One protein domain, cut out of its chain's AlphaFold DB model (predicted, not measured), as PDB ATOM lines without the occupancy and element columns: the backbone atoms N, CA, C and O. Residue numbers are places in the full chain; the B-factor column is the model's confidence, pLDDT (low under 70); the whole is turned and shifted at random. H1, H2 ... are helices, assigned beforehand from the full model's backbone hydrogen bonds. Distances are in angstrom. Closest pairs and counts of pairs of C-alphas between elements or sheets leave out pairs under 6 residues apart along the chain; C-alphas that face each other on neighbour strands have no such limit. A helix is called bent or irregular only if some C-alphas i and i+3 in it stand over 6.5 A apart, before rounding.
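What this domain is: This is residues 333 to 474 of the 474 residues of an uncharacterized protein of Spiroplasma sabaudiense Ar-1343 (UniProt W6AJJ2). Six helical rods form an up-and-down bundle, each running against the one before: hairpins H2-H3 and H6-H7 meet through H3 and H7, with H4 packed on H7 and arm H1b on H2 and H4. H8 packs on H3 and H7, away from H4; H5 makes a corner with H4, and arm H1a turns steeply from H1b. The printed part, all helix in class, has 142 residues with eight named helices, H1 to H8, and no named strand. It is compact, with a radius of gyration of the C-alphas of 14.7 A and spans of 42 by 38 by 26 A.

How they stand to each other: By its hydrogen bonds H1, residues 333 to 359, was assigned as one helix, but it is bent: C-alphas 343 and 346 are 7.7 A apart. Its arms H1a, 333 to 343, and H1b, 346 to 359, stand at a steep tilt of 67 degrees, only just short of about perpendicular. H1b touches H2, residues 366 to 385, closest at the C-alphas of Ile 358 and Lys 369, 6.4 A apart. H2 forms a hairpin with H3, residues 388 to 402, at 21 degrees; the closest C-alphas, Tyr 379 and Ala 391, are 4.3 A apart. The hub is H4, residues 409 to 422; it touches H1b at Ala 346 and Cys 415, closest C-alphas 5.8 A apart. H5, residues 425 to 431, and H4 only just touch, only at the corner, with 3 pairs of C-alphas within 8 A. H6, residues 433 to 442, and H7, residues 446 to 460, form a hairpin at 13 degrees, with the C-alphas of Ala 440 and Tyr 449 closest at 5.3 A. H8, residues 464 to 472, touches H3, with the C-alphas of Ala 400 and Ile 471 closest at 6.3 A. Every O i to N i+4 pair is within hydrogen-bond range in H1a, H1b, H3, H4, H5, H6, H7 and H8, and 14 of 16 are in H2.

Where its parts are: H1a begins at C-alpha 333, (-47.671, -69.122, -35.837), and H8 ends at C-alpha 472, (-41.554, -33.376, -49.221). H2 measures 29.0 A; it is irregular, with C-alphas 367 and 370 8.2 A apart.

The domain as a whole: The C-alphas of Lys 333 and Asn 443 are the two farthest apart, 45.3 A. The printed part has no cut and no long link; residues 361 to 363 are under 70 in pLDDT.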
ATOM      1  N   LYS A 333     -47.759 -70.259 -36.764       86.25
ATOM      2  CA  LYS A 333     -47.671 -69.122 -35.837       86.25
ATOM      3  C   LYS A 333     -46.237 -68.872 -35.372       86.25
ATOM      4  O   LYS A 333     -45.798 -67.724 -35.401       86.25
ATOM      5  N   ALA A 334     -45.516 -69.915 -34.959       79.06
ATOM      6  CA  ALA A 334     -44.125 -69.787 -34.527       79.06
ATOM      7  C   ALA A 334     -43.241 -69.254 -35.665       79.06
ATOM      8  O   ALA A 334     -42.547 -68.260 -35.486       79.06
ATOM      9  N   SER A 335     -43.369 -69.815 -36.874       80.06
ATOM     10  CA  SER A 335     -42.610 -69.341 -38.037       80.06
ATOM     11  C   SER A 335     -42.952 -67.902 -38.443       80.06
ATOM     12  O   SER A 335     -42.094 -67.233 -39.023       80.06
ATOM     13  N   ILE A 336     -44.184 -67.438 -38.213       83.75
ATOM     14  CA  ILE A 336     -44.580 -66.039 -38.428       83.75
ATOM     15  C   ILE A 336     -43.912 -65.137 -37.387       83.75
ATOM     16  O   ILE A 336     -43.349 -64.111 -37.760       83.75
ATOM     17  N   SER A 337     -43.934 -65.527 -36.109       80.81
ATOM     18  CA  SER A 337     -43.291 -64.764 -35.032       80.81
ATOM     19  C   SER A 337     -41.788 -64.627 -35.264       80.81
ATOM     20  O   SER A 337     -41.282 -63.510 -35.278       80.81
ATOM     21  N   ASP A 338     -41.106 -65.736 -35.565       80.00
ATOM     22  CA  ASP A 338     -39.667 -65.746 -35.848       80.00
ATOM     23  C   ASP A 338     -39.313 -64.825 -37.018       80.00
ATOM     24  O   ASP A 338     -38.291 -64.141 -37.004       80.00
ATOM     25  N   TYR A 339     -40.169 -64.788 -38.045       80.88
ATOM     26  CA  TYR A 339     -39.981 -63.877 -39.165       80.88
ATOM     27  C   TYR A 339     -40.132 -62.416 -38.748       80.88
ATOM     28  O   TYR A 339     -39.269 -61.616 -39.092       80.88
ATOM     29  N   ILE A 340     -41.195 -62.072 -38.013       81.62
ATOM     30  CA  ILE A 340     -41.421 -60.705 -37.529       81.62
ATOM     31  C   ILE A 340     -40.231 -60.249 -36.679       81.62
ATOM     32  O   ILE A 340     -39.734 -59.142 -36.882       81.62
ATOM     33  N   ASP A 341     -39.748 -61.095 -35.773       78.50
ATOM     34  CA  ASP A 341     -38.622 -60.766 -34.901       78.50
ATOM     35  C   ASP A 341     -37.334 -60.566 -35.708       78.50
ATOM     36  O   ASP A 341     -36.635 -59.564 -35.536       78.50
ATOM     37  N   PHE A 342     -37.057 -61.464 -36.657       75.62
ATOM     38  CA  PHE A 342     -35.887 -61.375 -37.527       75.62
ATOM     39  C   PHE A 342     -35.900 -60.120 -38.412       75.62
ATOM     40  O   PHE A 342     -34.890 -59.423 -38.521       75.62
ATOM     41  N   THR A 343     -37.032 -59.798 -39.046       71.00
ATOM     42  CA  THR A 343     -37.093 -58.665 -39.982       71.00
ATOM     43  C   THR A 343     -37.043 -57.313 -39.291       71.00
ATOM     44  O   THR A 343     -36.570 -56.353 -39.894       71.00
ATOM     45  N   ASN A 344     -37.507 -57.240 -38.042       78.44
ATOM     46  CA  ASN A 344     -37.674 -55.984 -37.319       78.44
ATOM     47  C   ASN A 344     -36.603 -55.742 -36.245       78.44
ATOM     48  O   ASN A 344     -36.655 -54.722 -35.566       78.44
ATOM     49  N   GLU A 345     -35.616 -56.629 -36.071       79.19
ATOM     50  CA  GLU A 345     -34.631 -56.517 -34.985       79.19
ATOM     51  C   GLU A 345     -33.899 -55.158 -34.980       79.19
ATOM     52  O   GLU A 345     -33.760 -54.507 -33.938       79.19
ATOM     53  N   ALA A 346     -33.440 -54.705 -36.153       81.81
ATOM     54  CA  ALA A 346     -32.775 -53.411 -36.303       81.81
ATOM     55  C   ALA A 346     -33.743 -52.239 -36.062       81.81
ATOM     56  O   ALA A 346     -33.393 -51.275 -35.374       81.81
ATOM     57  N   ASP A 347     -34.968 -52.360 -36.568       90.06
ATOM     58  CA  ASP A 347     -36.009 -51.337 -36.497       90.06
ATOM     59  C   ASP A 347     -36.468 -51.126 -35.046       90.06
ATOM     60  O   ASP A 347     -36.536 -49.992 -34.576       90.06
ATOM     61  N   VAL A 348     -36.666 -52.206 -34.281       89.62
ATOM     62  CA  VAL A 348     -36.992 -52.156 -32.844       89.62
ATOM     63  C   VAL A 348     -35.883 -51.464 -32.052       89.62
ATOM     64  O   VAL A 348     -36.166 -50.590 -31.231       89.62
ATOM     65  N   LYS A 349     -34.610 -51.802 -32.307       88.56
ATOM     66  CA  LYS A 349     -33.470 -51.142 -31.646       88.56
ATOM     67  C   LYS A 349     -33.430 -49.645 -31.951       88.56
ATOM     68  O   LYS A 349     -33.116 -48.850 -31.064       88.56
ATOM     69  N   PHE A 350     -33.748 -49.253 -33.183       91.94
ATOM     70  CA  PHE A 350     -33.810 -47.848 -33.571       91.94
ATOM     71  C   PHE A 350     -34.983 -47.120 -32.908       91.94
ATOM     72  O   PHE A 350     -34.784 -46.053 -32.333       91.94
ATOM     73  N   VAL A 351     -36.176 -47.713 -32.920       94.06
ATOM     74  CA  VAL A 351     -37.382 -47.162 -32.288       94.06
ATOM     75  C   VAL A 351     -37.184 -46.945 -30.791       94.06
ATOM     76  O   VAL A 351     -37.452 -45.847 -30.308       94.06
ATOM     77  N   ASN A 352     -36.639 -47.935 -30.078       92.44
ATOM     78  CA  ASN A 352     -36.313 -47.795 -28.655       92.44
ATOM     79  C   ASN A 352     -35.364 -46.613 -28.422       92.44
ATOM     80  O   ASN A 352     -35.557 -45.825 -27.507       92.44
ATOM     81  N   LYS A 353     -34.379 -46.422 -29.305       90.31
ATOM     82  CA  LYS A 353     -33.449 -45.299 -29.196       90.31
ATOM     83  C   LYS A 353     -34.112 -43.938 -29.411       90.31
ATOM     84  O   LYS A 353     -33.716 -42.971 -28.765       90.31
ATOM     85  N   ILE A 354     -35.075 -43.830 -30.327       90.75
ATOM     86  CA  ILE A 354     -35.853 -42.594 -30.502       90.75
ATOM     87  C   ILE A 354     -36.680 -42.316 -29.245       90.75
ATOM     88  O   ILE A 354     -36.702 -41.187 -28.766       90.75
ATOM     89  N   GLU A 355     -37.305 -43.345 -28.680       91.00
ATOM     90  CA  GLU A 355     -38.063 -43.239 -27.435       91.00
ATOM     91  C   GLU A 355     -37.185 -42.798 -26.255       91.00
ATOM     92  O   GLU A 355     -37.552 -41.877 -25.529       91.00
ATOM     93  N   ASP A 356     -35.983 -43.359 -26.119       89.38
ATOM     94  CA  ASP A 356     -35.012 -42.941 -25.105       89.38
ATOM     95  C   ASP A 356     -34.631 -41.462 -25.259       89.38
ATOM     96  O   ASP A 356     -34.548 -40.735 -24.272       89.38
ATOM     97  N   LEU A 357     -34.439 -40.982 -26.494       86.88
ATOM     98  CA  LEU A 357     -34.117 -39.575 -26.766       86.88
ATOM     99  C   LEU A 357     -35.276 -38.624 -26.447       86.88
ATOM    100  O   LEU A 357     -35.033 -37.497 -26.011       86.88
ATOM    101  N   ILE A 358     -36.515 -39.081 -26.653       87.31
ATOM    102  CA  ILE A 358     -37.742 -38.372 -26.271       87.31
ATOM    103  C   ILE A 358     -37.868 -38.289 -24.747       87.31
ATOM    104  O   ILE A 358     -38.247 -37.241 -24.220       87.31
ATOM    105  N   ASN A 359     -37.563 -39.383 -24.047       85.94
ATOM    106  CA  ASN A 359     -37.681 -39.488 -22.593       85.94
ATOM    107  C   ASN A 359     -36.551 -38.765 -21.855       85.94
ATOM    108  O   ASN A 359     -36.782 -38.205 -20.789       85.94
ATOM    109  N   ALA A 360     -35.349 -38.735 -22.433       82.56
ATOM    110  CA  ALA A 360     -34.201 -38.014 -21.890       82.56
ATOM    111  C   ALA A 360     -34.349 -36.481 -21.959       82.56
ATOM    112  O   ALA A 360     -33.462 -35.776 -21.486       82.56
ATOM    113  N   ASP A 361     -35.421 -35.975 -22.585       67.25
ATOM    114  CA  ASP A 361     -35.741 -34.551 -22.770       67.25
ATOM    115  C   ASP A 361     -34.548 -33.718 -23.268       67.25
ATOM    116  O   ASP A 361     -34.364 -32.552 -22.935       67.25
ATOM    117  N   SER A 362     -33.722 -34.342 -24.116       66.62
ATOM    118  CA  SER A 362     -32.465 -33.786 -24.636       66.62
ATOM    119  C   SER A 362     -32.633 -32.528 -25.503       66.62
ATOM    120  O   SER A 362     -31.654 -32.022 -26.047       66.62
ATOM    121  N   GLY A 363     -33.865 -32.055 -25.709       67.44
ATOM    122  CA  GLY A 363     -34.216 -30.962 -26.613       67.44
ATOM    123  C   GLY A 363     -34.157 -31.328 -28.100       67.44
ATOM    124  O   GLY A 363     -34.813 -30.684 -28.909       67.44
ATOM    125  N   ILE A 364     -33.431 -32.394 -28.463       72.56
ATOM    126  CA  ILE A 364     -33.123 -32.760 -29.855       72.56
ATOM    127  C   ILE A 364     -34.385 -33.046 -30.673       72.56
ATOM    128  O   ILE A 364     -34.400 -32.751 -31.857       72.56
ATOM    129  N   LEU A 365     -35.430 -33.620 -30.071       81.31
ATOM    130  CA  LEU A 365     -36.636 -34.067 -30.782       81.31
ATOM    131  C   LEU A 365     -37.895 -33.271 -30.405       81.31
ATOM    132  O   LEU A 365     -38.994 -33.717 -30.725       81.31
ATOM    133  N   ASN A 366     -37.763 -32.135 -29.711       76.75
ATOM    134  CA  ASN A 366     -38.904 -31.444 -29.099       76.75
ATOM    135  C   ASN A 366     -39.986 -31.049 -30.111       76.75
ATOM    136  O   ASN A 366     -41.156 -31.337 -29.871       76.75
ATOM    137  N   ASP A 367     -39.592 -30.509 -31.265       79.94
ATOM    138  CA  ASP A 367     -40.528 -30.031 -32.294       79.94
ATOM    139  C   ASP A 367     -41.360 -31.159 -32.928       79.94
ATOM    140  O   ASP A 367     -42.447 -30.929 -33.450       79.94
ATOM    141  N   TYR A 368     -40.881 -32.403 -32.839       84.38
ATOM    142  CA  TYR A 368     -41.511 -33.578 -33.443       84.38
ATOM    143  C   TYR A 368     -41.915 -34.644 -32.414       84.38
ATOM    144  O   TYR A 368     -42.303 -35.755 -32.786       84.38
ATOM    145  N   LYS A 369     -41.832 -34.329 -31.116       87.50
ATOM    146  CA  LYS A 369     -41.977 -35.281 -30.003       87.50
ATOM    147  C   LYS A 369     -43.290 -36.061 -30.066       87.50
ATOM    148  O   LYS A 369     -43.282 -37.290 -29.981       87.50
ATOM    149  N   ASP A 370     -44.406 -35.367 -30.259       88.69
ATOM    150  CA  ASP A 370     -45.737 -35.986 -30.279       88.69
ATOM    151  C   ASP A 370     -45.984 -36.811 -31.547       88.69
ATOM    152  O   ASP A 370     -46.618 -37.873 -31.501       88.69
ATOM    153  N   ILE A 371     -45.411 -36.379 -32.673       90.00
ATOM    154  CA  ILE A 371     -45.467 -37.125 -33.931       90.00
ATOM    155  C   ILE A 371     -44.673 -38.425 -33.783       90.00
ATOM    156  O   ILE A 371     -45.210 -39.498 -34.065       90.00
ATOM    157  N   PHE A 372     -43.445 -38.370 -33.255       91.06
ATOM    158  CA  PHE A 372     -42.659 -39.576 -32.997       91.06
ATOM    159  C   PHE A 372     -43.365 -40.525 -32.026       91.06
ATOM    160  O   PHE A 372     -43.452 -41.713 -32.322       91.06
ATOM    161  N   LYS A 373     -43.939 -40.036 -30.917       92.75
ATOM    162  CA  LYS A 373     -44.729 -40.880 -29.998       92.75
ATOM    163  C   LYS A 373     -45.878 -41.592 -30.712       92.75
ATOM    164  O   LYS A 373     -46.087 -42.790 -30.514       92.75
ATOM    165  N   THR A 374     -46.593 -40.873 -31.575       94.00
ATOM    166  CA  THR A 374     -47.695 -41.434 -32.365       94.00
ATOM    167  C   THR A 374     -47.201 -42.522 -33.316       94.00
ATOM    168  O   THR A 374     -47.786 -43.604 -33.371       94.00
ATOM    169  N   LEU A 375     -46.113 -42.268 -34.045       93.94
ATOM    170  CA  LEU A 375     -45.548 -43.236 -34.984       93.94
ATOM    171  C   LEU A 375     -44.976 -44.467 -34.273       93.94
ATOM    172  O   LEU A 375     -45.207 -45.585 -34.720       93.94
ATOM    173  N   ILE A 376     -44.294 -44.289 -33.139       95.12
ATOM    174  CA  ILE A 376     -43.760 -45.390 -32.324       95.12
ATOM    175  C   ILE A 376     -44.897 -46.276 -31.807       95.12
ATOM    176  O   ILE A 376     -44.802 -47.502 -31.873       95.12
ATOM    177  N   SER A 377     -45.992 -45.670 -31.341       94.56
ATOM    178  CA  SER A 377     -47.186 -46.403 -30.911       94.56
ATOM    179  C   SER A 377     -47.793 -47.219 -32.056       94.56
ATOM    180  O   SER A 377     -48.037 -48.417 -31.895       94.56
ATOM    181  N   LYS A 378     -47.950 -46.614 -33.244       92.69
ATOM    182  CA  LYS A 378     -48.431 -47.312 -34.450       92.69
ATOM    183  C   LYS A 378     -47.521 -48.463 -34.853       92.69
ATOM    184  O   LYS A 378     -48.007 -49.564 -35.083       92.69
ATOM    185  N   TYR A 379     -46.209 -48.241 -34.862       94.81
ATOM    186  CA  TYR A 379     -45.228 -49.278 -35.162       94.81
ATOM    187  C   TYR A 379     -45.349 -50.462 -34.192       94.81
ATOM    188  O   TYR A 379     -45.564 -51.595 -34.619       94.81
ATOM    189  N   ARG A 380     -45.294 -50.208 -32.876       93.81
ATOM    190  CA  ARG A 380     -45.417 -51.255 -31.844       93.81
ATOM    191  C   ARG A 380     -46.757 -51.990 -31.933       93.81
ATOM    192  O   ARG A 380     -46.795 -53.209 -31.772       93.81
ATOM    193  N   SER A 381     -47.844 -51.264 -32.199       92.50
ATOM    194  CA  SER A 381     -49.170 -51.849 -32.397       92.50
ATOM    195  C   SER A 381     -49.209 -52.752 -33.630       92.50
ATOM    196  O   SER A 381     -49.674 -53.886 -33.519       92.50
ATOM    197  N   GLY A 382     -48.677 -52.298 -34.767       90.06
ATOM    198  CA  GLY A 382     -48.605 -53.078 -36.000       90.06
ATOM    199  C   GLY A 382     -47.833 -54.380 -35.801       90.06
ATOM    200  O   GLY A 382     -48.338 -55.452 -36.124       90.06
ATOM    201  N   ILE A 383     -46.671 -54.326 -35.140       89.38
ATOM    202  CA  ILE A 383     -45.900 -55.528 -34.784       89.38
ATOM    203  C   ILE A 383     -46.711 -56.470 -33.884       89.38
ATOM    204  O   ILE A 383     -46.840 -57.657 -34.188       89.38
ATOM    205  N   LYS A 384     -47.320 -55.957 -32.806       88.38
ATOM    206  CA  LYS A 384     -48.101 -56.761 -31.849       88.38
ATOM    207  C   LYS A 384     -49.307 -57.454 -32.494       88.38
ATOM    208  O   LYS A 384     -49.627 -58.592 -32.148       88.38
ATOM    209  N   HIS A 385     -49.987 -56.772 -33.412       87.19
ATOM    210  CA  HIS A 385     -51.192 -57.277 -34.075       87.19
ATOM    211  C   HIS A 385     -50.907 -57.960 -35.416       87.19
ATOM    212  O   HIS A 385     -51.850 -58.389 -36.079       87.19
ATOM    213  N   TRP A 386     -49.630 -58.107 -35.784       85.75
ATOM    214  CA  TRP A 386     -49.184 -58.656 -37.066       85.75
ATOM    215  C   TRP A 386     -49.685 -57.865 -38.288       85.75
ATOM    216  O   TRP A 386     -49.812 -58.407 -39.386       85.75
ATOM    217  N   ASP A 387     -49.943 -56.569 -38.117       83.62
ATOM    218  CA  ASP A 387     -50.182 -55.641 -39.218       83.62
ATOM    219  C   ASP A 387     -48.848 -55.047 -39.684       83.62
ATOM    220  O   ASP A 387     -48.438 -53.946 -39.304       83.62
ATOM    221  N   LEU A 388     -48.136 -55.820 -40.507       82.25
ATOM    222  CA  LEU A 388     -46.854 -55.384 -41.058       82.25
ATOM    223  C   LEU A 388     -46.997 -54.180 -41.978       82.25
ATOM    224  O   LEU A 388     -46.061 -53.407 -42.097       82.25
ATOM    225  N   PHE A 389     -48.147 -53.987 -42.620       82.81
ATOM    226  CA  PHE A 389     -48.322 -52.822 -43.474       82.81
ATOM    227  C   PHE A 389     -48.339 -51.538 -42.640       82.81
ATOM    228  O   PHE A 389     -47.653 -50.581 -42.987       82.81
ATOM    229  N   GLU A 390     -49.074 -51.522 -41.526       86.31
ATOM    230  CA  GLU A 390     -49.052 -50.388 -40.598       86.31
ATOM    231  C   GLU A 390     -47.661 -50.183 -39.981       86.31
ATOM    232  O   GLU A 390     -47.177 -49.047 -39.936       86.31
ATOM    233  N   ALA A 391     -47.001 -51.269 -39.564       89.44
ATOM    234  CA  ALA A 391     -45.656 -51.202 -38.997       89.44
ATOM    235  C   ALA A 391     -44.644 -50.607 -39.990       89.44
ATOM    236  O   ALA A 391     -43.935 -49.667 -39.636       89.44
ATOM    237  N   GLU A 392     -44.628 -51.095 -41.234       87.56
ATOM    238  CA  GLU A 392     -43.719 -50.650 -42.297       87.56
ATOM    239  C   GLU A 392     -43.893 -49.162 -42.618       87.56
ATOM    240  O   GLU A 392     -42.924 -48.410 -42.699       87.56
ATOM    241  N   VAL A 393     -45.141 -48.701 -42.718       88.06
ATOM    242  CA  VAL A 393     -45.428 -47.283 -42.958       88.06
ATOM    243  C   VAL A 393     -44.949 -46.415 -41.796       88.06
ATOM    244  O   VAL A 393     -44.333 -45.374 -42.020       88.06
ATOM    245  N   ALA A 394     -45.213 -46.835 -40.558       92.56
ATOM    246  CA  ALA A 394     -44.813 -46.073 -39.384       92.56
ATOM    247  C   ALA A 394     -43.284 -45.973 -39.262       92.56
ATOM    248  O   ALA A 394     -42.767 -44.881 -39.025       92.56
ATOM    249  N   ILE A 395     -42.552 -47.075 -39.466       94.75
ATOM    250  CA  ILE A 395     -41.087 -47.064 -39.371       94.75
ATOM    251  C   ILE A 395     -40.438 -46.251 -40.500       94.75
ATOM    252  O   ILE A 395     -39.477 -45.529 -40.252       94.75
ATOM    253  N   GLU A 396     -40.987 -46.287 -41.717       93.38
ATOM    254  CA  GLU A 396     -40.503 -45.472 -42.839       93.38
ATOM    255  C   GLU A 396     -40.659 -43.974 -42.557       93.38
ATOM    256  O   GLU A 396     -39.742 -43.196 -42.821       93.38
ATOM    257  N   GLN A 397     -41.783 -43.572 -41.955       92.62
ATOM    258  CA  GLN A 397     -41.998 -42.193 -41.513       92.62
ATOM    259  C   GLN A 397     -41.046 -41.805 -40.373       92.62
ATOM    260  O   GLN A 397     -40.477 -40.715 -40.401       92.62
ATOM    261  N   ILE A 398     -40.811 -42.703 -39.409       95.12
ATOM    262  CA  ILE A 398     -39.824 -42.492 -38.338       95.12
ATOM    263  C   ILE A 398     -38.423 -42.293 -38.928       95.12
ATOM    264  O   ILE A 398     -37.713 -41.380 -38.509       95.12
ATOM    265  N   PHE A 399     -38.021 -43.110 -39.905       95.81
ATOM    266  CA  PHE A 399     -36.735 -42.967 -40.586       95.81
ATOM    267  C   PHE A 399     -36.634 -41.644 -41.338       95.81
ATOM    268  O   PHE A 399     -35.651 -40.933 -41.144       95.81
ATOM    269  N   ALA A 400     -37.645 -41.292 -42.136       93.81
ATOM    270  CA  ALA A 400     -37.691 -40.032 -42.873       93.81
ATOM    271  C   ALA A 400     -37.532 -38.823 -41.940       93.81
ATOM    272  O   ALA A 400     -36.657 -37.988 -42.150       93.81
ATOM    273  N   MET A 401     -38.289 -38.777 -40.842       92.25
ATOM    274  CA  MET A 401     -38.169 -37.705 -39.850       92.25
ATOM    275  C   MET A 401     -36.805 -37.694 -39.159       92.25
ATOM    276  O   MET A 401     -36.219 -36.637 -38.934       92.25
ATOM    277  N   ALA A 402     -36.268 -38.868 -38.819       92.12
ATOM    278  CA  ALA A 402     -34.979 -38.969 -38.148       92.12
ATOM    279  C   ALA A 402     -33.810 -38.467 -39.016       92.12
ATOM    280  O   ALA A 402     -32.789 -38.049 -38.469       92.12
ATOM    281  N   LEU A 403     -33.949 -38.453 -40.347       92.00
ATOM    282  CA  LEU A 403     -32.940 -37.906 -41.259       92.00
ATOM    283  C   LEU A 403     -32.771 -36.383 -41.153       92.00
ATOM    284  O   LEU A 403     -31.743 -35.863 -41.587       92.00
ATOM    285  N   ASN A 404     -33.710 -35.666 -40.527       88.81
ATOM    286  CA  ASN A 404     -33.556 -34.237 -40.228       88.81
ATOM    287  C   ASN A 404     -32.572 -33.965 -39.079       88.81
ATOM    288  O   ASN A 404     -32.132 -32.833 -38.897       88.81
ATOM    289  N   PHE A 405     -32.152 -35.002 -38.349       87.19
ATOM    290  CA  PHE A 405     -31.199 -34.884 -37.250       87.19
ATOM    291  C   PHE A 405     -29.867 -35.523 -37.638       87.19
ATOM    292  O   PHE A 405     -29.748 -36.747 -37.729       87.19
ATOM    293  N   SER A 406     -28.827 -34.702 -37.793       83.12
ATOM    294  CA  SER A 406     -27.483 -35.130 -38.220       83.12
ATOM    295  C   SER A 406     -26.939 -36.335 -37.436       83.12
ATOM    296  O   SER A 406     -26.385 -37.271 -38.012       83.12
ATOM    297  N   ASN A 407     -27.185 -36.371 -36.125       84.19
ATOM    298  CA  ASN A 407     -26.758 -37.445 -35.223       84.19
ATOM    299  C   ASN A 407     -27.475 -38.790 -35.459       84.19
ATOM    300  O   ASN A 407     -27.014 -39.834 -34.978       84.19
ATOM    301  N   LEU A 408     -28.621 -38.785 -36.138       87.31
ATOM    302  CA  LEU A 408     -29.438 -39.966 -36.418       87.31
ATOM    303  C   LEU A 408     -29.248 -40.490 -37.844       87.31
ATOM    304  O   LEU A 408     -29.434 -41.688 -38.046       87.31
ATOM    305  N   ILE A 409     -28.772 -39.667 -38.786       86.88
ATOM    306  CA  ILE A 409     -28.543 -40.060 -40.188       86.88
ATOM    307  C   ILE A 409     -27.752 -41.380 -40.327       86.88
ATOM    308  O   ILE A 409     -28.228 -42.287 -41.015       86.88
ATOM    309  N   PRO A 410     -26.600 -41.588 -39.648       83.19
ATOM    310  CA  PRO A 410     -25.854 -42.843 -39.785       83.19
ATOM    311  C   PRO A 410     -26.628 -44.062 -39.267       83.19
ATOM    312  O   PRO A 410     -26.458 -45.171 -39.772       83.19
ATOM    313  N   LYS A 411     -27.487 -43.859 -38.262       89.12
ATOM    314  CA  LYS A 411     -28.287 -44.913 -37.627       89.12
ATOM    315  C   LYS A 411     -29.469 -45.310 -38.506       89.12
ATOM    316  O   LYS A 411     -29.709 -46.502 -38.674       89.12
ATOM    317  N   VAL A 412     -30.137 -44.333 -39.123       91.00
ATOM    318  CA  VAL A 412     -31.147 -44.585 -40.162       91.00
ATOM    319  C   VAL A 412     -30.514 -45.356 -41.315       91.00
ATOM    320  O   VAL A 412     -31.024 -46.396 -41.723       91.00
ATOM    321  N   GLY A 413     -29.342 -44.914 -41.776       87.44
ATOM    322  CA  GLY A 413     -28.647 -45.596 -42.856       87.44
ATOM    323  C   GLY A 413     -28.274 -47.047 -42.527       87.44
ATOM    324  O   GLY A 413     -28.403 -47.913 -43.384       87.44
ATOM    325  N   PHE A 414     -27.882 -47.352 -41.286       88.62
ATOM    326  CA  PHE A 414     -27.675 -48.739 -40.849       88.62
ATOM    327  C   PHE A 414     -28.955 -49.587 -40.965       88.62
ATOM    328  O   PHE A 414     -28.898 -50.698 -41.494       88.62
ATOM    329  N   CYS A 415     -30.105 -49.061 -40.535       87.38
ATOM    330  CA  CYS A 415     -31.384 -49.776 -40.613       87.38
ATOM    331  C   CYS A 415     -31.809 -50.019 -42.068       87.38
ATOM    332  O   CYS A 415     -32.194 -51.130 -42.425       87.38
ATOM    333  N   ILE A 416     -31.644 -49.017 -42.938       91.75
ATOM    334  CA  ILE A 416     -31.912 -49.143 -44.379       91.75
ATOM    335  C   ILE A 416     -31.052 -50.246 -44.997       91.75
ATOM    336  O   ILE A 416     -31.579 -51.110 -45.694       91.75
ATOM    337  N   LYS A 417     -29.743 -50.274 -44.711       87.31
ATOM    338  CA  LYS A 417     -28.849 -51.332 -45.211       87.31
ATOM    339  C   LYS A 417     -29.299 -52.718 -44.754       87.31
ATOM    340  O   LYS A 417     -29.354 -53.634 -45.567       87.31
ATOM    341  N   HIS A 418     -29.658 -52.858 -43.477       86.06
ATOM    342  CA  HIS A 418     -30.161 -54.119 -42.931       86.06
ATOM    343  C   HIS A 418     -31.419 -54.595 -43.675       86.06
ATOM    344  O   HIS A 418     -31.498 -55.748 -44.098       86.06
ATOM    345  N   ARG A 419     -32.378 -53.693 -43.904       85.81
ATOM    346  CA  ARG A 419     -33.610 -53.997 -44.645       85.81
ATOM    347  C   ARG A 419     -33.341 -54.337 -46.110       85.81
ATOM    348  O   ARG A 419     -33.920 -55.295 -46.620       85.81
ATOM    349  N   LEU A 420     -32.447 -53.610 -46.778       84.44
ATOM    350  CA  LEU A 420     -32.054 -53.879 -48.164       84.44
ATOM    351  C   LEU A 420     -31.437 -55.268 -48.334       84.44
ATOM    352  O   LEU A 420     -31.824 -55.983 -49.251       84.44
ATOM    353  N   VAL A 421     -30.543 -55.684 -47.435       82.38
ATOM    354  CA  VAL A 421     -29.909 -57.011 -47.509       82.38
ATOM    355  C   VAL A 421     -30.908 -58.132 -47.224       82.38
ATOM    356  O   VAL A 421     -30.922 -59.137 -47.932       82.38
ATOM    357  N   ASN A 422     -31.756 -57.966 -46.206       74.50
ATOM    358  CA  ASN A 422     -32.583 -59.068 -45.711       74.50
ATOM    359  C   ASN A 422     -33.934 -59.190 -46.428       74.50
ATOM    360  O   ASN A 422     -34.397 -60.299 -46.695       74.50
ATOM    361  N   ASN A 423     -34.559 -58.061 -46.771       74.81
ATOM    362  CA  ASN A 423     -35.959 -58.022 -47.205       74.81
ATOM    363  C   ASN A 423     -36.112 -57.480 -48.636       74.81
ATOM    364  O   ASN A 423     -37.008 -57.904 -49.369       74.81
ATOM    365  N   PHE A 424     -35.221 -56.575 -49.062       79.81
ATOM    366  CA  PHE A 424     -35.337 -55.834 -50.325       79.81
ATOM    367  C   PHE A 424     -34.128 -56.019 -51.264       79.81
ATOM    368  O   PHE A 424     -33.765 -55.104 -52.002       79.81
ATOM    369  N   ASP A 425     -33.534 -57.218 -51.291       78.88
ATOM    370  CA  ASP A 425     -32.327 -57.535 -52.082       78.88
ATOM    371  C   ASP A 425     -32.484 -57.214 -53.579       78.88
ATOM    372  O   ASP A 425     -31.543 -56.759 -54.226       78.88
ATOM    373  N   SER A 426     -33.684 -57.369 -54.156       78.69
ATOM    374  CA  SER A 426     -33.873 -57.012 -55.571       78.69
ATOM    375  C   SER A 426     -33.735 -55.507 -55.824       78.69
ATOM    376  O   SER A 426     -33.160 -55.117 -56.839       78.69
ATOM    377  N   ILE A 427     -34.173 -54.674 -54.872       82.62
ATOM    378  CA  ILE A 427     -34.000 -53.219 -54.928       82.62
ATOM    379  C   ILE A 427     -32.514 -52.885 -54.803       82.62
ATOM    380  O   ILE A 427     -32.002 -52.083 -55.581       82.62
ATOM    381  N   GLU A 428     -31.796 -53.527 -53.880       86.50
ATOM    382  CA  GLU A 428     -30.355 -53.302 -53.755       86.50
ATOM    383  C   GLU A 428     -29.600 -53.694 -55.029       86.50
ATOM    384  O   GLU A 428     -28.785 -52.920 -55.527       86.50
ATOM    385  N   LYS A 429     -29.906 -54.854 -55.618       80.88
ATOM    386  CA  LYS A 429     -29.279 -55.309 -56.868       80.88
ATOM    387  C   LYS A 429     -29.541 -54.373 -58.046       80.88
ATOM    388  O   LYS A 429     -28.651 -54.192 -58.874       80.88
ATOM    389  N   GLU A 430     -30.743 -53.810 -58.138       85.81
ATOM    390  CA  GLU A 430     -31.128 -52.905 -59.225       85.81
ATOM    391  C   GLU A 430     -30.503 -51.512 -59.064       85.81
ATOM    392  O   GLU A 430     -30.002 -50.945 -60.034       85.81
ATOM    393  N   TYR A 431     -30.505 -50.960 -57.848       87.12
ATOM    394  CA  TYR A 431     -30.176 -49.550 -57.615       87.12
ATOM    395  C   TYR A 431     -28.814 -49.308 -56.952       87.12
ATOM    396  O   TYR A 431     -28.370 -48.151 -56.936       87.12
ATOM    397  N   GLN A 432     -28.150 -50.353 -56.446       89.00
ATOM    398  CA  GLN A 432     -26.841 -50.310 -55.776       89.00
ATOM    399  C   GLN A 432     -26.793 -49.262 -54.653       89.00
ATOM    400  O   GLN A 432     -25.890 -48.421 -54.586       89.00
ATOM    401  N   ILE A 433     -27.823 -49.251 -53.808       88.62
ATOM    402  CA  ILE A 433     -28.046 -48.204 -52.808       88.62
ATOM    403  C   ILE A 433     -26.972 -48.279 -51.726       88.62
ATOM    404  O   ILE A 433     -26.396 -47.248 -51.382       88.62
ATOM    405  N   ILE A 434     -26.641 -49.476 -51.234       86.88
ATOM    406  CA  ILE A 434     -25.630 -49.661 -50.183       86.88
ATOM    407  C   ILE A 434     -24.281 -49.099 -50.640       86.88
ATOM    408  O   ILE A 434     -23.658 -48.335 -49.904       86.88
ATOM    409  N   THR A 435     -23.885 -49.389 -51.882       84.31
ATOM    410  CA  THR A 435     -22.631 -48.882 -52.471       84.31
ATOM    411  C   THR A 435     -22.621 -47.351 -52.521       84.31
ATOM    412  O   THR A 435     -21.642 -46.716 -52.129       84.31
ATOM    413  N   LYS A 436     -23.732 -46.729 -52.941       86.38
ATOM    414  CA  LYS A 436     -23.878 -45.264 -52.955       86.38
ATOM    415  C   LYS A 436     -23.805 -44.666 -51.548       86.38
ATOM    416  O   LYS A 436     -23.161 -43.634 -51.359       86.38
ATOM    417  N   MET A 437     -24.435 -45.311 -50.564       83.12
ATOM    418  CA  MET A 437     -24.386 -44.895 -49.160       83.12
ATOM    419  C   MET A 437     -22.961 -44.980 -48.602       83.12
ATOM    420  O   MET A 437     -22.496 -44.024 -47.988       83.12
ATOM    421  N   ASP A 438     -22.251 -46.092 -48.812       80.06
ATOM    422  CA  ASP A 438     -20.860 -46.244 -48.365       80.06
ATOM    423  C   ASP A 438     -19.954 -45.188 -48.998       80.06
ATOM    424  O   ASP A 438     -19.266 -44.465 -48.276       80.06
ATOM    425  N   PHE A 439     -20.068 -44.977 -50.311       84.19
ATOM    426  CA  PHE A 439     -19.325 -43.927 -50.997       84.19
ATOM    427  C   PHE A 439     -19.600 -42.532 -50.413       84.19
ATOM    428  O   PHE A 439     -18.667 -41.770 -50.150       84.19
ATOM    429  N   ALA A 440     -20.867 -42.174 -50.178       78.75
ATOM    430  CA  ALA A 440     -21.216 -40.877 -49.605       78.75
ATOM    431  C   ALA A 440     -20.677 -40.714 -48.171       78.75
ATOM    432  O   ALA A 440     -20.154 -39.649 -47.838       78.75
ATOM    433  N   ARG A 441     -20.738 -41.766 -47.344       83.62
ATOM    434  CA  ARG A 441     -20.189 -41.765 -45.979       83.62
ATOM    435  C   ARG A 441     -18.675 -41.576 -45.986       83.62
ATOM    436  O   ARG A 441     -18.172 -40.717 -45.264       83.62
ATOM    437  N   ASP A 442     -17.962 -42.353 -46.792       79.88
ATOM    438  CA  ASP A 442     -16.494 -42.388 -46.789       79.88
ATOM    439  C   ASP A 442     -15.901 -41.076 -47.323       79.88
ATOM    440  O   ASP A 442     -14.855 -40.619 -46.864       79.88
ATOM    441  N   ASN A 443     -16.643 -40.393 -48.199       82.44
ATOM    442  CA  ASN A 443     -16.329 -39.048 -48.679       82.44
ATOM    443  C   ASN A 443     -16.912 -37.920 -47.804       82.44
ATOM    444  O   ASN A 443     -16.840 -36.756 -48.196       82.44
ATOM    445  N   LYS A 444     -17.506 -38.236 -46.643       82.25
ATOM    446  CA  LYS A 444     -18.130 -37.275 -45.710       82.25
ATOM    447  C   LYS A 444     -19.208 -36.382 -46.353       82.25
ATOM    448  O   LYS A 444     -19.440 -35.259 -45.913       82.25
ATOM    449  N   LYS A 445     -19.891 -36.878 -47.389       84.81
ATOM    450  CA  LYS A 445     -20.989 -36.194 -48.092       84.81
ATOM    451  C   LYS A 445     -22.325 -36.502 -47.412       84.81
ATOM    452  O   LYS A 445     -23.131 -37.268 -47.938       84.81
ATOM    453  N   TYR A 446     -22.548 -35.935 -46.225       83.81
ATOM    454  CA  TYR A 446     -23.719 -36.254 -45.396       83.81
ATOM    455  C   TYR A 446     -25.057 -35.859 -46.037       83.81
ATOM    456  O   TYR A 446     -26.008 -36.630 -45.930       83.81
ATOM    457  N   ASP A 447     -25.117 -34.752 -46.777       88.88
ATOM    458  CA  ASP A 447     -26.340 -34.352 -47.492       88.88
ATOM    459  C   ASP A 447     -26.676 -35.339 -48.614       88.88
ATOM    460  O   ASP A 447     -27.810 -35.791 -48.749       88.88
ATOM    461  N   SER A 448     -25.665 -35.768 -49.377       92.12
ATOM    462  CA  SER A 448     -25.849 -36.823 -50.378       92.12
ATOM    463  C   SER A 448     -26.260 -38.142 -49.726       92.12
ATOM    464  O   SER A 448     -27.119 -38.840 -50.253       92.12
ATOM    465  N   TYR A 449     -25.680 -38.483 -48.572       89.06
ATOM    466  CA  TYR A 449     -26.052 -39.678 -47.817       89.06
ATOM    467  C   TYR A 449     -27.518 -39.631 -47.368       89.06
ATOM    468  O   TYR A 449     -28.222 -40.631 -47.508       89.06
ATOM    469  N   LYS A 450     -27.988 -38.475 -46.880       93.06
ATOM    470  CA  LYS A 450     -29.394 -38.231 -46.531       93.06
ATOM    471  C   LYS A 450     -30.309 -38.465 -47.736       93.06
ATOM    472  O   LYS A 450     -31.204 -39.297 -47.641       93.06
ATOM    473  N   LEU A 451     -30.021 -37.834 -48.876       95.12
ATOM    474  CA  LEU A 451     -30.818 -37.988 -50.102       95.12
ATOM    475  C   LEU A 451     -30.866 -39.444 -50.591       95.12
ATOM    476  O   LEU A 451     -31.904 -39.926 -51.037       95.12
ATOM    477  N   ILE A 452     -29.752 -40.176 -50.483       93.88
ATOM    478  CA  ILE A 452     -29.717 -41.604 -50.827       93.88
ATOM    479  C   ILE A 452     -30.594 -42.419 -49.863       93.88
ATOM    480  O   ILE A 452     -31.278 -43.342 -50.302       93.88
ATOM    481  N   CYS A 453     -30.602 -42.087 -48.568       93.81
ATOM    482  CA  CYS A 453     -31.483 -42.736 -47.593       93.81
ATOM    483  C   CYS A 453     -32.964 -42.472 -47.900       93.81
ATOM    484  O   CYS A 453     -33.760 -43.406 -47.865       93.81
ATOM    485  N   GLU A 454     -33.334 -41.236 -48.233       95.12
ATOM    486  CA  GLU A 454     -34.707 -40.873 -48.614       95.12
ATOM    487  C   GLU A 454     -35.159 -41.628 -49.867       95.12
ATOM    488  O   GLU A 454     -36.225 -42.248 -49.870       95.12
ATOM    489  N   ASP A 455     -34.318 -41.669 -50.905       94.44
ATOM    490  CA  ASP A 455     -34.605 -42.427 -52.127       94.44
ATOM    491  C   ASP A 455     -34.778 -43.927 -51.844       94.44
ATOM    492  O   ASP A 455     -35.668 -44.580 -52.399       94.44
ATOM    493  N   ALA A 456     -33.967 -44.479 -50.938       94.12
ATOM    494  CA  ALA A 456     -34.080 -45.867 -50.509       94.12
ATOM    495  C   ALA A 456     -35.410 -46.141 -49.796       94.12
ATOM    496  O   ALA A 456     -36.087 -47.114 -50.133       94.12
ATOM    497  N   ILE A 457     -35.811 -45.275 -48.857       93.38
ATOM    498  CA  ILE A 457     -37.097 -45.368 -48.147       93.38
ATOM    499  C   ILE A 457     -38.250 -45.366 -49.158       93.38
ATOM    500  O   ILE A 457     -39.095 -46.261 -49.136       93.38
ATOM    501  N   ILE A 458     -38.251 -44.429 -50.112       92.12
ATOM    502  CA  ILE A 458     -39.288 -44.339 -51.154       92.12
ATOM    503  C   ILE A 458     -39.326 -45.608 -52.011       92.12
ATOM    504  O   ILE A 458     -40.399 -46.109 -52.355       92.12
ATOM    505  N   LYS A 459     -38.162 -46.152 -52.381       89.12
ATOM    506  CA  LYS A 459     -38.079 -47.359 -53.210       89.12
ATOM    507  C   LYS A 459     -38.606 -48.600 -52.499       89.12
ATOM    508  O   LYS A 459     -39.306 -49.377 -53.158       89.12
ATOM    509  N   MET A 460     -38.293 -48.756 -51.211       87.12
ATOM    510  CA  MET A 460     -38.755 -49.865 -50.366       87.12
ATOM    511  C   MET A 460     -40.246 -49.759 -50.026       87.12
ATOM    512  O   MET A 460     -40.912 -50.786 -49.894       87.12
ATOM    513  N   SER A 461     -40.784 -48.538 -49.963       85.62
ATOM    514  CA  SER A 461     -42.135 -48.310 -49.465       85.62
ATOM    515  C   SER A 461     -43.235 -48.956 -50.315       85.62
ATOM    516  O   SER A 461     -43.298 -48.753 -51.539       85.62
ATOM    517  N   PRO A 462     -44.204 -49.649 -49.686       75.06
ATOM    518  CA  PRO A 462     -45.385 -50.161 -50.372       75.06
ATOM    519  C   PRO A 462     -46.388 -49.052 -50.751       75.06
ATOM    520  O   PRO A 462     -47.360 -49.326 -51.467       75.06
ATOM    521  N   ILE A 463     -46.173 -47.811 -50.290       81.62
ATOM    522  CA  ILE A 463     -47.013 -46.627 -50.537       81.62
ATOM    523  C   ILE A 463     -46.189 -45.414 -50.990       81.62
ATOM    524  O   ILE A 463     -46.348 -44.310 -50.471       81.62
ATOM    525  N   LYS A 464     -45.354 -45.619 -52.015       84.69
ATOM    526  CA  LYS A 464     -44.426 -44.629 -52.601       84.69
ATOM    527  C   LYS A 464     -44.969 -43.200 -52.633       84.69
ATOM    528  O   LYS A 464     -44.395 -42.320 -52.016       84.69
ATOM    529  N   ASN A 465     -46.136 -42.982 -53.240       82.56
ATOM    530  CA  ASN A 465     -46.708 -41.637 -53.371       82.56
ATOM    531  C   ASN A 465     -46.979 -40.947 -52.024       82.56
ATOM    532  O   ASN A 465     -46.839 -39.734 -51.922       82.56
ATOM    533  N   LYS A 466     -47.409 -41.695 -51.002       81.06
ATOM    534  CA  LYS A 466     -47.714 -41.129 -49.684       81.06
ATOM    535  C   LYS A 466     -46.434 -40.841 -48.904       81.06
ATOM    536  O   LYS A 466     -46.364 -39.798 -48.268       81.06
ATOM    537  N   ILE A 467     -45.437 -41.728 -48.969       87.56
ATOM    538  CA  ILE A 467     -44.154 -41.490 -48.294       87.56
ATOM    539  C   ILE A 467     -43.352 -40.376 -48.978       87.56
ATOM    540  O   ILE A 467     -42.748 -39.575 -48.283       87.56
ATOM    541  N   THR A 468     -43.410 -40.262 -50.310       88.12
ATOM    542  CA  THR A 468     -42.780 -39.161 -51.052       88.12
ATOM    543  C   THR A 468     -43.358 -37.820 -50.620       88.12
ATOM    544  O   THR A 468     -42.599 -36.961 -50.200       88.12
ATOM    545  N   LYS A 469     -44.693 -37.678 -50.608       85.81
ATOM    546  CA  LYS A 469     -45.346 -36.456 -50.112       85.81
ATOM    547  C   LYS A 469     -44.979 -36.146 -48.666       85.81
ATOM    548  O   LYS A 469     -44.686 -35.010 -48.342       85.81
ATOM    549  N   PHE A 470     -44.970 -37.167 -47.811       87.62
ATOM    550  CA  PHE A 470     -44.579 -36.992 -46.418       87.62
ATOM    551  C   PHE A 470     -43.145 -36.461 -46.292       87.62
ATOM    552  O   PHE A 470     -42.925 -35.545 -45.519       87.62
ATOM    553  N   ILE A 471     -42.191 -36.998 -47.061       88.00
ATOM    554  CA  ILE A 471     -40.801 -36.512 -47.083       88.00
ATOM    555  C   ILE A 471     -40.719 -35.077 -47.623       88.00
ATOM    556  O   ILE A 471     -39.954 -34.286 -47.092       88.00
ATOM    557  N   GLU A 472     -41.501 -34.733 -48.648       87.12
ATOM    558  CA  GLU A 472     -41.554 -33.376 -49.221       87.12
ATOM    559  C   GLU A 472     -42.157 -32.330 -48.261       87.12
ATOM    560  O   GLU A 472     -41.886 -31.140 -48.411       87.12
ATOM    561  N   GLU A 473     -42.982 -32.759 -47.300       86.75
ATOM    562  CA  GLU A 473     -43.636 -31.913 -46.291       86.75
ATOM    563  C   GLU A 473     -42.805 -31.728 -44.998       86.75
ATOM    564  O   GLU A 473     -43.203 -30.936 -44.139       86.75
ATOM    565  N   LEU A 474     -41.687 -32.457 -44.843       81.69
ATOM    566  CA  LEU A 474     -40.764 -32.374 -43.696       81.69
ATOM    567  C   LEU A 474     -39.729 -31.260 -43.851       81.69
ATOM    568  O   LEU A 474     -39.368 -30.700 -42.788       81.69
TER     569      LEU A 474